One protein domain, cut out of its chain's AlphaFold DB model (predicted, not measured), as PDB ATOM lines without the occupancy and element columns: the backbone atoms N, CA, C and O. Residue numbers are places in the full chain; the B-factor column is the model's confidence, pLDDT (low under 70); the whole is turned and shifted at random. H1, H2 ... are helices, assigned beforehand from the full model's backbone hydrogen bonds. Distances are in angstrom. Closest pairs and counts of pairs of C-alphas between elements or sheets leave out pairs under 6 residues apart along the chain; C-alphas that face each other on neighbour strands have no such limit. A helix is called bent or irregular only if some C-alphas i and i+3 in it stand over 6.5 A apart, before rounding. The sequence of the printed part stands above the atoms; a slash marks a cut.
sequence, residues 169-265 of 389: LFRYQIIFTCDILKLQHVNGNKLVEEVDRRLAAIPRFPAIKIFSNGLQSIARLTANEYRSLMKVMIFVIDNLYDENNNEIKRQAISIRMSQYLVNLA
ATOM      1  N   LEU A 169     250.383 185.446 235.722       82.56
ATOM      2  CA  LEU A 169     249.363 186.365 235.221       82.56
ATOM      3  C   LEU A 169     248.149 186.466 236.145       82.56
ATOM      4  O   LEU A 169     247.729 187.567 236.486       82.56
ATOM      5  N   PHE A 170     247.577 185.341 236.567       85.88
ATOM      6  CA  PHE A 170     246.329 185.370 237.324       85.88
ATOM      7  C   PHE A 170     246.526 185.868 238.755       85.88
ATOM      8  O   PHE A 170     245.726 186.655 239.263       85.88
ATOM      9  N   ARG A 171     247.647 185.495 239.381       84.50
ATOM     10  CA  ARG A 171     248.082 186.112 240.636       84.50
ATOM     11  C   ARG A 171     248.177 187.629 240.494       84.50
ATOM     12  O   ARG A 171     247.643 188.343 241.340       84.50
ATOM     13  N   TYR A 172     248.834 188.112 239.439       83.12
ATOM     14  CA  TYR A 172     248.915 189.544 239.158       83.12
ATOM     15  C   TYR A 172     247.523 190.164 238.982       83.12
ATOM     16  O   TYR A 172     247.250 191.185 239.600       83.12
ATOM     17  N   GLN A 173     246.623 189.532 238.223       84.94
ATOM     18  CA  GLN A 173     245.260 190.022 237.993       84.94
ATOM     19  C   GLN A 173     244.448 190.159 239.285       84.94
ATOM     20  O   GLN A 173     243.829 191.200 239.489       84.94
ATOM     21  N   ILE A 174     244.470 189.162 240.180       86.94
ATOM     22  CA  ILE A 174     243.779 189.249 241.480       86.94
ATOM     23  C   ILE A 174     244.332 190.416 242.289       86.94
ATOM     24  O   ILE A 174     243.586 191.262 242.776       86.94
ATOM     25  N   ILE A 175     245.655 190.458 242.418       84.81
ATOM     26  CA  ILE A 175     246.355 191.464 243.206       84.81
ATOM     27  C   ILE A 175     246.053 192.876 242.674       84.81
ATOM     28  O   ILE A 175     245.707 193.766 243.447       84.81
ATOM     29  N   PHE A 176     246.136 193.059 241.356       83.88
ATOM     30  CA  PHE A 176     245.841 194.314 240.673       83.88
ATOM     31  C   PHE A 176     244.374 194.725 240.833       83.88
ATOM     32  O   PHE A 176     244.084 195.890 241.090       83.88
ATOM     33  N   THR A 177     243.448 193.766 240.752       84.56
ATOM     34  CA  THR A 177     242.017 194.016 240.983       84.56
ATOM     35  C   THR A 177     241.780 194.514 242.405       84.56
ATOM     36  O   THR A 177     241.134 195.542 242.587       84.56
ATOM     37  N   CYS A 178     242.365 193.861 243.414       86.06
ATOM     38  CA  CYS A 178     242.262 194.305 244.803       86.06
ATOM     39  C   CYS A 178     242.828 195.718 245.018       86.06
ATOM     40  O   CYS A 178     242.265 196.472 245.808       86.06
ATOM     41  N   ASP A 179     243.913 196.101 244.337       84.31
ATOM     42  CA  ASP A 179     244.433 197.471 244.431       84.31
ATOM     43  C   ASP A 179     243.461 198.494 243.854       84.31
ATOM     44  O   ASP A 179     243.254 199.544 244.455       84.31
ATOM     45  N   ILE A 180     242.845 198.191 242.707       83.31
ATOM     46  CA  ILE A 180     241.860 199.094 242.112       83.31
ATOM     47  C   ILE A 180     240.661 199.263 243.051       83.31
ATOM     48  O   ILE A 180     240.269 200.395 243.323       83.31
ATOM     49  N   LEU A 181     240.130 198.169 243.603       86.19
ATOM     50  CA  LEU A 181     239.008 198.221 244.547       86.19
ATOM     51  C   LEU A 181     239.339 199.068 245.790       86.19
ATOM     52  O   LEU A 181     238.497 199.825 246.270       86.19
ATOM     53  N   LYS A 182     240.586 199.008 246.281       86.88
ATOM     54  CA  LYS A 182     241.051 199.861 247.388       86.88
ATOM     55  C   LYS A 182     241.110 201.341 247.025       86.88
ATOM     56  O   LYS A 182     240.885 202.181 247.887       86.88
ATOM     57  N   LEU A 183     241.445 201.661 245.781       83.25
ATOM     58  CA  LEU A 183     241.568 203.040 245.312       83.25
ATOM     59  C   LEU A 183     240.215 203.665 244.924       83.25
ATOM     60  O   LEU A 183     240.118 204.886 244.862       83.25
ATOM     61  N   GLN A 184     239.176 202.859 244.674       80.56
ATOM     62  CA  GLN A 184     237.847 203.330 244.246       80.56
ATOM     63  C   GLN A 184     237.025 204.017 245.339       80.56
ATOM     64  O   GLN A 184     236.231 204.899 245.025       80.56
ATOM     65  N   HIS A 185     237.235 203.689 246.616       72.81
ATOM     66  CA  HIS A 185     236.490 204.318 247.706       72.81
ATOM     67  C   HIS A 185     237.389 204.828 248.824       72.81
ATOM     68  O   HIS A 185     238.406 204.230 249.160       72.81
ATOM     69  N   VAL A 186     236.916 205.880 249.498       70.62
ATOM     70  CA  VAL A 186     237.526 206.434 250.720       70.62
ATOM     71  C   VAL A 186     237.691 205.361 251.806       70.62
ATOM     72  O   VAL A 186     238.648 205.396 252.570       70.62
ATOM     73  N   ASN A 187     236.795 204.367 251.834       71.12
ATOM     74  CA  ASN A 187     236.910 203.176 252.673       71.12
ATOM     75  C   ASN A 187     237.214 201.924 251.828       71.12
ATOM     76  O   ASN A 187     236.468 200.947 251.855       71.12
ATOM     77  N   GLY A 188     238.284 201.977 251.032       68.94
ATOM     78  CA  GLY A 188     238.662 200.960 250.043       68.94
ATOM     79  C   GLY A 188     238.847 199.534 250.572       68.94
ATOM     80  O   GLY A 188     238.773 198.575 249.806       68.94
ATOM     81  N   ASN A 189     239.019 199.363 251.884       82.62
ATOM     82  CA  ASN A 189     239.016 198.039 252.503       82.62
ATOM     83  C   ASN A 189     237.642 197.364 252.416       82.62
ATOM     84  O   ASN A 189     237.594 196.151 252.253       82.62
ATOM     85  N   LYS A 190     236.540 198.128 252.401       86.75
ATOM     86  CA  LYS A 190     235.175 197.588 252.342       86.75
ATOM     87  C   LYS A 190     234.913 196.763 251.077       86.75
ATOM     88  O   LYS A 190     234.258 195.731 251.156       86.75
ATOM     89  N   LEU A 191     235.422 197.184 249.914       88.00
ATOM     90  CA  LEU A 191     235.262 196.404 248.678       88.00
ATOM     91  C   LEU A 191     236.120 195.133 248.674       88.00
ATOM     92  O   LEU A 191     235.716 194.118 248.115       88.00
ATOM     93  N   VAL A 192     237.287 195.161 249.318       88.75
ATOM     94  CA  VAL A 192     238.125 193.961 249.473       88.75
ATOM     95  C   VAL A 192     237.523 192.997 250.497       88.75
ATOM     96  O   VAL A 192     237.508 191.794 250.269       88.75
ATOM     97  N   GLU A 193     236.951 193.511 251.585       89.38
ATOM     98  CA  GLU A 193     236.165 192.725 252.545       89.38
ATOM     99  C   GLU A 193     234.941 192.091 251.873       89.38
ATOM    100  O   GLU A 193     234.587 190.953 252.170       89.38
ATOM    101  N   GLU A 194     234.320 192.789 250.921       91.00
ATOM    102  CA  GLU A 194     233.224 192.251 250.120       91.00
ATOM    103  C   GLU A 194     233.687 191.117 249.188       91.00
ATOM    104  O   GLU A 194     232.996 190.102 249.072       91.00
ATOM    105  N   VAL A 195     234.877 191.225 248.584       91.00
ATOM    106  CA  VAL A 195     235.519 190.117 247.849       91.00
ATOM    107  C   VAL A 195     235.717 188.903 248.763       91.00
ATOM    108  O   VAL A 195     235.339 187.788 248.396       91.00
ATOM    109  N   ASP A 196     236.248 189.112 249.970       91.12
ATOM    110  CA  ASP A 196     236.467 188.050 250.957       91.12
ATOM    111  C   ASP A 196     235.146 187.397 251.390       91.12
ATOM    112  O   ASP A 196     235.033 186.168 251.427       91.12
ATOM    113  N   ARG A 197     234.110 188.208 251.637       91.50
ATOM    114  CA  ARG A 197     232.762 187.747 251.993       91.50
ATOM    115  C   ARG A 197     232.150 186.895 250.884       91.50
ATOM    116  O   ARG A 197     231.571 185.846 251.166       91.50
ATOM    117  N   ARG A 198     232.271 187.320 249.622       92.38
ATOM    118  CA  ARG A 198     231.741 186.581 248.465       92.38
ATOM    119  C   ARG A 198     232.484 185.274 248.228       92.38
ATOM    120  O   ARG A 198     231.842 184.270 247.944       92.38
ATOM    121  N   LEU A 199     233.804 185.257 248.410       91.00
ATOM    122  CA  LEU A 199     234.603 184.029 248.360       91.00
ATOM    123  C   LEU A 199     234.197 183.027 249.443       91.00
ATOM    124  O   LEU A 199     234.073 181.836 249.156       91.00
ATOM    125  N   ALA A 200     233.948 183.502 250.665       89.44
ATOM    126  CA  ALA A 200     233.473 182.665 251.762       89.44
ATOM    127  C   ALA A 200     232.044 182.135 251.531       89.44
ATOM    128  O   ALA A 200     231.706 181.057 252.018       89.44
ATOM    129  N   ALA A 201     231.222 182.864 250.769       90.69
ATOM    130  CA  ALA A 201     229.853 182.483 250.423       90.69
ATOM    131  C   ALA A 201     229.749 181.476 249.260       90.69
ATOM    132  O   ALA A 201     228.652 180.982 248.991       90.69
ATOM    133  N   ILE A 202     230.852 181.156 248.568       88.94
ATOM    134  CA  ILE A 202     230.842 180.164 247.485       88.94
ATOM    135  C   ILE A 202     230.416 178.788 248.040       88.94
ATOM    136  O   ILE A 202     231.056 178.277 248.966       88.94
ATOM    137  N   PRO A 203     229.373 178.147 247.472       85.56
ATOM    138  CA  PRO A 203     228.938 176.825 247.905       85.56
ATOM    139  C   PRO A 203     230.037 175.769 247.771       85.56
ATOM    140  O   PRO A 203     230.868 175.806 246.860       85.56
ATOM    141  N   ARG A 204     230.015 174.773 248.660       83.38
ATOM    142  CA  ARG A 204     230.977 173.665 248.611       83.38
ATOM    143  C   ARG A 204     230.770 172.835 247.343       83.38
ATOM    144  O   ARG A 204     229.663 172.365 247.090       83.38
ATOM    145  N   PHE A 205     231.847 172.588 246.600       84.81
ATOM    146  CA  PHE A 205     231.847 171.702 245.437       84.81
ATOM    147  C   PHE A 205     233.132 170.852 245.406       84.81
ATOM    148  O   PHE A 205     234.206 171.407 245.644       84.81
ATOM    149  N   PRO A 206     233.081 169.542 245.078       74.94
ATOM    150  CA  PRO A 206     234.232 168.630 245.189       74.94
ATOM    151  C   PRO A 206     235.514 169.056 244.449       74.94
ATOM    152  O   PRO A 206     236.606 168.644 244.826       74.94
ATOM    153  N   ALA A 207     235.406 169.897 243.414       76.69
ATOM    154  CA  ALA A 207     236.535 170.359 242.597       76.69
ATOM    155  C   ALA A 207     236.920 171.844 242.804       76.69
ATOM    156  O   ALA A 207     237.638 172.413 241.966       76.69
ATOM    157  N   ILE A 208     236.417 172.485 243.866       80.31
ATOM    158  CA  ILE A 208     236.662 173.897 244.199       80.31
ATOM    159  C   ILE A 208     237.092 173.991 245.665       80.31
ATOM    160  O   ILE A 208     236.361 173.579 246.564       80.31
ATOM    161  N   LYS A 209     238.280 174.554 245.921       80.44
ATOM    162  CA  LYS A 209     238.683 174.897 247.289       80.44
ATOM    163  C   LYS A 209     237.866 176.073 247.824       80.44
ATOM    164  O   LYS A 209     237.604 177.031 247.103       80.44
ATOM    165  N   ILE A 210     237.522 176.001 249.106       78.50
ATOM    166  CA  ILE A 210     236.790 177.044 249.831       78.50
ATOM    167  C   ILE A 210     237.795 178.019 250.441       78.50
ATOM    168  O   ILE A 210     238.774 177.596 251.057       78.50
ATOM    169  N   PHE A 211     237.518 179.314 250.318       81.44
ATOM    170  CA  PHE A 211     238.338 180.394 250.866       81.44
ATOM    171  C   PHE A 211     237.585 181.083 252.009       81.44
ATOM    172  O   PHE A 211     237.134 182.215 251.877       81.44
ATOM    173  N   SER A 212     237.419 180.385 253.138       75.00
ATOM    174  CA  SER A 212     236.622 180.875 254.279       75.00
ATOM    175  C   SER A 212     237.180 182.147 254.923       75.00
ATOM    176  O   SER A 212     236.426 182.909 255.513       75.00
ATOM    177  N   ASN A 213     238.489 182.377 254.792       76.88
ATOM    178  CA  ASN A 213     239.187 183.551 255.325       76.88
ATOM    179  C   ASN A 213     239.534 184.564 254.215       76.88
ATOM    180  O   ASN A 213     240.424 185.396 254.391       76.88
ATOM    181  N   GLY A 214     238.892 184.445 253.045       79.69
ATOM    182  CA  GLY A 214     239.129 185.315 251.899       79.69
ATOM    183  C   GLY A 214     240.556 185.255 251.344       79.69
ATOM    184  O   GLY A 214     241.220 184.215 251.341       79.69
ATOM    185  N   LEU A 215     241.023 186.398 250.848       78.81
ATOM    186  CA  LEU A 215     242.279 186.618 250.137       78.81
ATOM    187  C   LEU A 215     243.407 187.165 251.029       78.81
ATOM    188  O   LEU A 215     244.478 187.524 250.532       78.81
ATOM    189  N   GLN A 216     243.229 187.187 252.351       65.44
ATOM    190  CA  GLN A 216     244.195 187.762 253.301       65.44
ATOM    191  C   GLN A 216     245.621 187.184 253.188       65.44
ATOM    192  O   GLN A 216     246.590 187.820 253.598       65.44
ATOM    193  N   SER A 217     245.784 186.001 252.587       63.47
ATOM    194  CA  SER A 217     247.077 185.344 252.357       63.47
ATOM    195  C   SER A 217     247.364 185.005 250.883       63.47
ATOM    196  O   SER A 217     248.102 184.054 250.617       63.47
ATOM    197  N   ILE A 218     246.879 185.812 249.915       64.88
ATOM    198  CA  ILE A 218     247.155 185.648 248.460       64.88
ATOM    199  C   ILE A 218     248.628 185.308 248.179       64.88
ATOM    200  O   ILE A 218     248.936 184.443 247.358       64.88
ATOM    201  N   ALA A 219     249.565 185.961 248.875       58.72
ATOM    202  CA  ALA A 219     250.999 185.778 248.660       58.72
ATOM    203  C   ALA A 219     251.503 184.338 248.883       58.72
ATOM    204  O   ALA A 219     252.577 184.005 248.384       58.72
ATOM    205  N   ARG A 220     250.752 183.500 249.611       66.25
ATOM    206  CA  ARG A 220     251.124 182.125 249.984       66.25
ATOM    207  C   ARG A 220     250.251 181.055 249.323       66.25
ATOM    208  O   ARG A 220     250.407 179.883 249.650       66.25
ATOM    209  N   LEU A 221     249.356 181.440 248.414       76.06
ATOM    210  CA  LEU A 221     248.499 180.482 247.722       76.06
ATOM    211  C   LEU A 221     249.313 179.578 246.790       76.06
ATOM    212  O   LEU A 221     250.207 180.011 246.062       76.06
ATOM    213  N   THR A 222     248.960 178.302 246.805       73.06
ATOM    214  CA  THR A 222     249.470 177.273 245.903       73.06
ATOM    215  C   THR A 222     248.856 177.421 244.508       73.06
ATOM    216  O   THR A 222     247.763 177.965 244.341       73.06
ATOM    217  N   ALA A 223     249.502 176.867 243.478       72.88
ATOM    218  CA  ALA A 223     248.953 176.886 242.116       72.88
ATOM    219  C   ALA A 223     247.545 176.258 242.028       72.88
ATOM    220  O   ALA A 223     246.690 176.735 241.287       72.88
ATOM    221  N   ASN A 224     247.269 175.216 242.820       77.31
ATOM    222  CA  ASN A 224     245.948 174.585 242.859       77.31
ATOM    223  C   ASN A 224     244.867 175.494 243.476       77.31
ATOM    224  O   ASN A 224     243.704 175.460 243.066       77.31
ATOM    225  N   GLU A 225     245.243 176.331 244.440       83.25
ATOM    226  CA  GLU A 225     244.354 177.349 245.008       83.25
ATOM    227  C   GLU A 225     244.062 178.449 243.993       83.25
ATOM    228  O   GLU A 225     242.894 178.764 243.786       83.25
ATOM    229  N   TYR A 226     245.072 178.937 243.268       82.75
ATOM    230  CA  TYR A 226     244.847 179.876 242.163       82.75
ATOM    231  C   TYR A 226     243.910 179.308 241.094       82.75
ATOM    232  O   TYR A 226     242.989 179.997 240.673       82.75
ATOM    233  N   ARG A 227     244.054 178.032 240.714       83.25
ATOM    234  CA  ARG A 227     243.117 177.371 239.783       83.25
ATOM    235  C   ARG A 227     241.692 177.296 240.318       83.25
ATOM    236  O   ARG A 227     240.749 177.358 239.535       83.25
ATOM    237  N   SER A 228     241.524 177.124 241.628       85.75
ATOM    238  CA  SER A 228     240.197 177.154 242.253       85.75
ATOM    239  C   SER A 228     239.617 178.566 242.217       85.75
ATOM    240  O   SER A 228     238.463 178.724 241.834       85.75
ATOM    241  N   LEU A 229     240.434 179.583 242.515       88.25
ATOM    242  CA  LEU A 229     240.046 180.990 242.410       88.25
ATOM    243  C   LEU A 229     239.653 181.371 240.981       88.25
ATOM    244  O   LEU A 229     238.602 181.970 240.805       88.25
ATOM    245  N   MET A 230     240.411 180.966 239.956       88.56
ATOM    246  CA  MET A 230     240.091 181.241 238.541       88.56
ATOM    247  C   MET A 230     238.655 180.866 238.170       88.56
ATOM    248  O   MET A 230     238.005 181.594 237.427       88.56
ATOM    249  N   LYS A 231     238.152 179.744 238.696       88.94
ATOM    250  CA  LYS A 231     236.803 179.245 238.396       88.94
ATOM    251  C   LYS A 231     235.695 180.108 238.999       88.94
ATOM    252  O   LYS A 231     234.587 180.099 238.479       88.94
ATOM    253  N   VAL A 232     235.974 180.801 240.104       90.12
ATOM    254  CA  VAL A 232     234.957 181.518 240.891       90.12
ATOM    255  C   VAL A 232     235.127 183.035 240.856       90.12
ATOM    256  O   VAL A 232     234.178 183.755 241.150       90.12
ATOM    257  N   MET A 233     236.308 183.535 240.473       88.88
ATOM    258  CA  MET A 233     236.678 184.943 240.627       88.88
ATOM    259  C   MET A 233     235.738 185.890 239.885       88.88
ATOM    260  O   MET A 233     235.434 186.956 240.407       88.88
ATOM    261  N   ILE A 234     235.245 185.497 238.706       89.19
ATOM    262  CA  ILE A 234     234.332 186.333 237.920       89.19
ATOM    263  C   ILE A 234     233.046 186.657 238.691       89.19
ATOM    264  O   ILE A 234     232.629 187.805 238.708       89.19
ATOM    265  N   PHE A 235     232.485 185.686 239.419       90.12
ATOM    266  CA  PHE A 235     231.289 185.880 240.248       90.12
ATOM    267  C   PHE A 235     231.587 186.682 241.517       90.12
ATOM    268  O   PHE A 235     230.729 187.381 242.046       90.12
ATOM    269  N   VAL A 236     232.815 186.571 242.022       90.94
ATOM    270  CA  VAL A 236     233.259 187.287 243.219       90.94
ATOM    271  C   VAL A 236     233.387 188.781 242.933       90.94
ATOM    272  O   VAL A 236     232.903 189.586 243.724       90.94
ATOM    273  N   ILE A 237     234.001 189.160 241.809       88.94
ATOM    274  CA  ILE A 237     234.260 190.570 241.465       88.94
ATOM    275  C   ILE A 237     233.107 191.259 240.739       88.94
ATOM    276  O   ILE A 237     233.156 192.471 240.541       88.94
ATOM    277  N   ASP A 238     232.100 190.495 240.320       89.00
ATOM    278  CA  ASP A 238     230.970 190.998 239.548       89.00
ATOM    279  C   ASP A 238     230.313 192.212 240.222       89.00
ATOM    280  O   ASP A 238     230.055 192.199 241.427       89.00
ATOM    281  N   ASN A 239     230.047 193.278 239.469       87.06
ATOM    282  CA  ASN A 239     229.443 194.510 239.993       87.06
ATOM    283  C   ASN A 239     230.184 195.168 241.185       87.06
ATOM    284  O   ASN A 239     229.577 195.932 241.931       87.06
ATOM    285  N   LEU A 240     231.476 194.879 241.407       86.25
ATOM    286  CA  LEU A 240     232.304 195.603 242.391       86.25
ATOM    287  C   LEU A 240     233.116 196.742 241.776       86.25
ATOM    288  O   LEU A 240     233.698 197.538 242.504       86.25
ATOM    289  N   TYR A 241     233.204 196.778 240.449       78.81
ATOM    290  CA  TYR A 241     234.018 197.735 239.723       78.81
ATOM    291  C   TYR A 241     233.166 198.896 239.211       78.81
ATOM    292  O   TYR A 241     232.286 198.685 238.378       78.81
ATOM    293  N   ASP A 242     233.496 200.118 239.624       75.69
ATOM    294  CA  ASP A 242     232.911 201.321 239.029       75.69
ATOM    295  C   ASP A 242     233.526 201.566 237.638       75.69
ATOM    296  O   ASP A 242     234.712 201.895 237.498       75.69
ATOM    297  N   GLU A 243     232.728 201.375 236.583       59.91
ATOM    298  CA  GLU A 243     233.139 201.641 235.206       59.91
ATOM    299  C   GLU A 243     233.522 203.124 235.044       59.91
ATOM    300  O   GLU A 243     232.687 204.009 235.194       59.91
ATOM    301  N   ASN A 244     234.790 203.382 234.683       54.53
ATOM    302  CA  ASN A 244     235.371 204.680 234.274       54.53
ATOM    303  C   ASN A 244     236.162 205.501 235.302       54.53
ATOM    304  O   ASN A 244     236.007 206.718 235.380       54.53
ATOM    305  N   ASN A 245     237.160 204.901 235.955       63.69
ATOM    306  CA  ASN A 245     238.234 205.698 236.553       63.69
ATOM    307  C   ASN A 245     239.628 205.322 236.013       63.69
ATOM    308  O   ASN A 245     240.394 204.565 236.613       63.69
ATOM    309  N   ASN A 246     239.957 205.857 234.829       63.84
ATOM    310  CA  ASN A 246     241.275 205.696 234.202       63.84
ATOM    311  C   ASN A 246     242.414 206.252 235.072       63.84
ATOM    312  O   ASN A 246     243.547 205.786 234.957       63.84
ATOM    313  N   GLU A 247     242.131 207.222 235.943       66.44
ATOM    314  CA  GLU A 247     243.103 207.754 236.896       66.44
ATOM    315  C   GLU A 247     243.467 206.706 237.950       66.44
ATOM    316  O   GLU A 247     244.647 206.415 238.133       66.44
ATOM    317  N   ILE A 248     242.472 206.034 238.534       69.62
ATOM    318  CA  ILE A 248     242.692 204.919 239.467       69.62
ATOM    319  C   ILE A 248     243.483 203.788 238.807       69.62
ATOM    320  O   ILE A 248     244.429 203.271 239.402       69.62
ATOM    321  N   LYS A 249     243.155 203.426 237.557       63.47
ATOM    322  CA  LYS A 249     243.931 202.416 236.814       63.47
ATOM    323  C   LYS A 249     245.402 202.828 236.697       63.47
ATOM    324  O   LYS A 249     246.283 202.017 236.969       63.47
ATOM    325  N   ARG A 250     245.679 204.085 236.327       66.62
ATOM    326  CA  ARG A 250     247.050 204.620 236.221       66.62
ATOM    327  C   ARG A 250     247.765 204.635 237.572       66.62
ATOM    328  O   ARG A 250     248.933 204.261 237.628       66.62
ATOM    329  N   GLN A 251     247.076 205.000 238.654       66.25
ATOM    330  CA  GLN A 251     247.627 204.971 240.012       66.25
ATOM    331  C   GLN A 251     247.982 203.540 240.449       66.25
ATOM    332  O   GLN A 251     249.099 203.302 240.909       66.25
ATOM    333  N   ALA A 252     247.093 202.565 240.225       68.06
ATOM    334  CA  ALA A 252     247.354 201.153 240.514       68.06
ATOM    335  C   ALA A 252     248.553 200.614 239.711       68.06
ATOM    336  O   ALA A 252     249.431 199.949 240.266       68.06
ATOM    337  N   ILE A 253     248.636 200.952 238.416       67.88
ATOM    338  CA  ILE A 253     249.785 200.616 237.561       67.88
ATOM    339  C   ILE A 253     251.067 201.231 238.134       67.88
ATOM    340  O   ILE A 253     252.058 200.522 238.281       67.88
ATOM    341  N   SER A 254     251.048 202.514 238.506       64.44
ATOM    342  CA  SER A 254     252.211 203.207 239.071       64.44
ATOM    343  C   SER A 254     252.701 202.550 240.363       64.44
ATOM    344  O   SER A 254     253.899 202.315 240.504       64.44
ATOM    345  N   ILE A 255     251.799 202.205 241.290       72.81
ATOM    346  CA  ILE A 255     252.147 201.508 242.540       72.81
ATOM    347  C   ILE A 255     252.831 200.173 242.227       72.81
ATOM    348  O   ILE A 255     253.869 199.844 242.810       72.81
ATOM    349  N   ARG A 256     252.280 199.410 241.277       69.44
ATOM    350  CA  ARG A 256     252.831 198.108 240.889       69.44
ATOM    351  C   ARG A 256     254.168 198.221 240.175       69.44
ATOM    352  O   ARG A 256     255.058 197.431 240.480       69.44
ATOM    353  N   MET A 257     254.342 199.198 239.288       64.25
ATOM    354  CA  MET A 257     255.627 199.453 238.635       64.25
ATOM    355  C   MET A 257     256.707 199.808 239.662       64.25
ATOM    356  O   MET A 257     257.789 199.228 239.615       64.25
ATOM    357  N   SER A 258     256.401 200.661 240.644       62.97
ATOM    358  CA  SER A 258     257.336 201.000 241.725       62.97
ATOM    359  C   SER A 258     257.724 199.777 242.564       62.97
ATOM    360  O   SER A 258     258.903 199.550 242.822       62.97
ATOM    361  N   GLN A 259     256.761 198.930 242.940       63.66
ATOM    362  CA  GLN A 259     257.039 197.688 243.675       63.66
ATOM    363  C   GLN A 259     257.828 196.668 242.840       63.66
ATOM    364  O   GLN A 259     258.655 195.931 243.379       63.66
ATOM    365  N   TYR A 260     257.581 196.599 241.531       55.12
ATOM    366  CA  TYR A 260     258.304 195.717 240.618       55.12
ATOM    367  C   TYR A 260     259.768 196.146 240.453       55.12
ATOM    368  O   TYR A 260     260.656 195.304 240.557       55.12
ATOM    369  N   LEU A 261     260.032 197.448 240.294       45.03
ATOM    370  CA  LEU A 261     261.389 198.002 240.207       45.03
ATOM    371  C   LEU A 261     262.211 197.731 241.476       45.03
ATOM    372  O   LEU A 261     263.388 197.395 241.381       45.03
ATOM    373  N   VAL A 262     261.583 197.787 242.655       43.09
ATOM    374  CA  VAL A 262     262.222 197.423 243.934       43.09
ATOM    375  C   VAL A 262     262.523 195.918 244.016       43.09
ATOM    376  O   VAL A 262     263.558 195.522 244.543       43.09
ATOM    377  N   ASN A 263     261.657 195.062 243.466       42.50
ATOM    378  CA  ASN A 263     261.854 193.607 243.472       42.50
ATOM    379  C   ASN A 263     262.840 193.102 242.406       42.50
ATOM    380  O   ASN A 263     263.369 192.002 242.562       42.50
ATOM    381  N   LEU A 264     263.118 193.890 241.358       35.62
ATOM    382  CA  LEU A 264     264.142 193.579 240.353       35.62
ATOM    383  C   LEU A 264     265.562 193.564 240.942       35.62
ATOM    384  O   LEU A 264     266.444 192.921 240.386       35.62
ATOM    385  N   ALA A 265     265.774 194.244 242.074       27.42
ATOM    386  CA  ALA A 265     267.057 194.316 242.775       27.42
ATOM    387  C   ALA A 265     267.438 193.024 243.528       27.42
ATOM    388  O   ALA A 265     268.426 193.008 244.260       27.42
TER     389      ALA A 265
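This is residues 169 to 265 of the 389 residues of an uncharacterized protein of Rhizophagus irregularis (UniProt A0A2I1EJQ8). Four helices meet at steep angles: H1 stands between H4 on its one side and H2 and H3 on its other side, and H2 runs from a corner with the later part of H1 to the later part of H3. A long link, residues 201 to 222, loops away from the end of H2 and folds back to the start of H3, while residues 257 to 265, of which 257 to 263 belong to H4, stick out. The printed part has 97 residues with four named helices, in the order H1, H2, H3, H4, and no named strand; its class is all helix. It is compact, with a radius of gyration of the C-alphas of 14.1 A, and spans 39 by 33 by 18 A.

H1, residues 169 to 184, is the hub, the helix that touches most other helices. It touches H2, residues 189 to 200, opposite ways at a steep tilt of 45 degrees; the closest C-alphas, of Lys 182 and Asn 189, are 5.8 A apart. H1 touches H2 with residues 178 to 182 alone, and H2 touches H1 with residues 189 to 192 alone. H3, residues 223 to 237, touches H2 with residues 232 to 237 alone, opposite ways at a steep tilt of 66 degrees; the closest C-alphas, of Arg 198 and Val 236, are 5.5 A apart. H1 and H3 only just touch, with 3 pairs of C-alphas within 8 A, the closest those of Arg 171 and Tyr 226 at 7.2 A; they run the same way at 37 degrees, only just a steep tilt. H4, residues 246 to 263, touches H1 with residues 248 to 256 alone, opposite ways at a steep tilt of 52 degrees; the closest C-alphas, of Ile 180 and Ala 252, are 6.1 A apart. H4 is apart from H2 and from H3. The helix packing is mostly crossed, with no touching pair at a shallow tilt. Every O i to N i+4 pair is within hydrogen-bond range in H1, H2 and H4, and 7 of 11 are in H3.

H1 begins at C-alpha 169, at (249.363, 186.365, 235.221), and is 22.4 A long. H2 is 16.4 A long and H3 20.1 A. H3 is irregular: C-alphas 231 and 234 are 7.5 A apart. H4, the longest by residues, is 25.6 A long and ends at C-alpha 263, at (261.854, 193.607, 243.472).

The two C-alphas farthest apart, of Pro 203 and Ala 265, are 42.3 A apart. The printed part has no cut. The link from H1 to H2 is tight, that from H2 to H3 long, and that from H3 to H4 short. The mean pLDDT of the printed part is 76.9; residue 188 and residues 216 to 220, 243 to 254 and 256 to 265 are under 70.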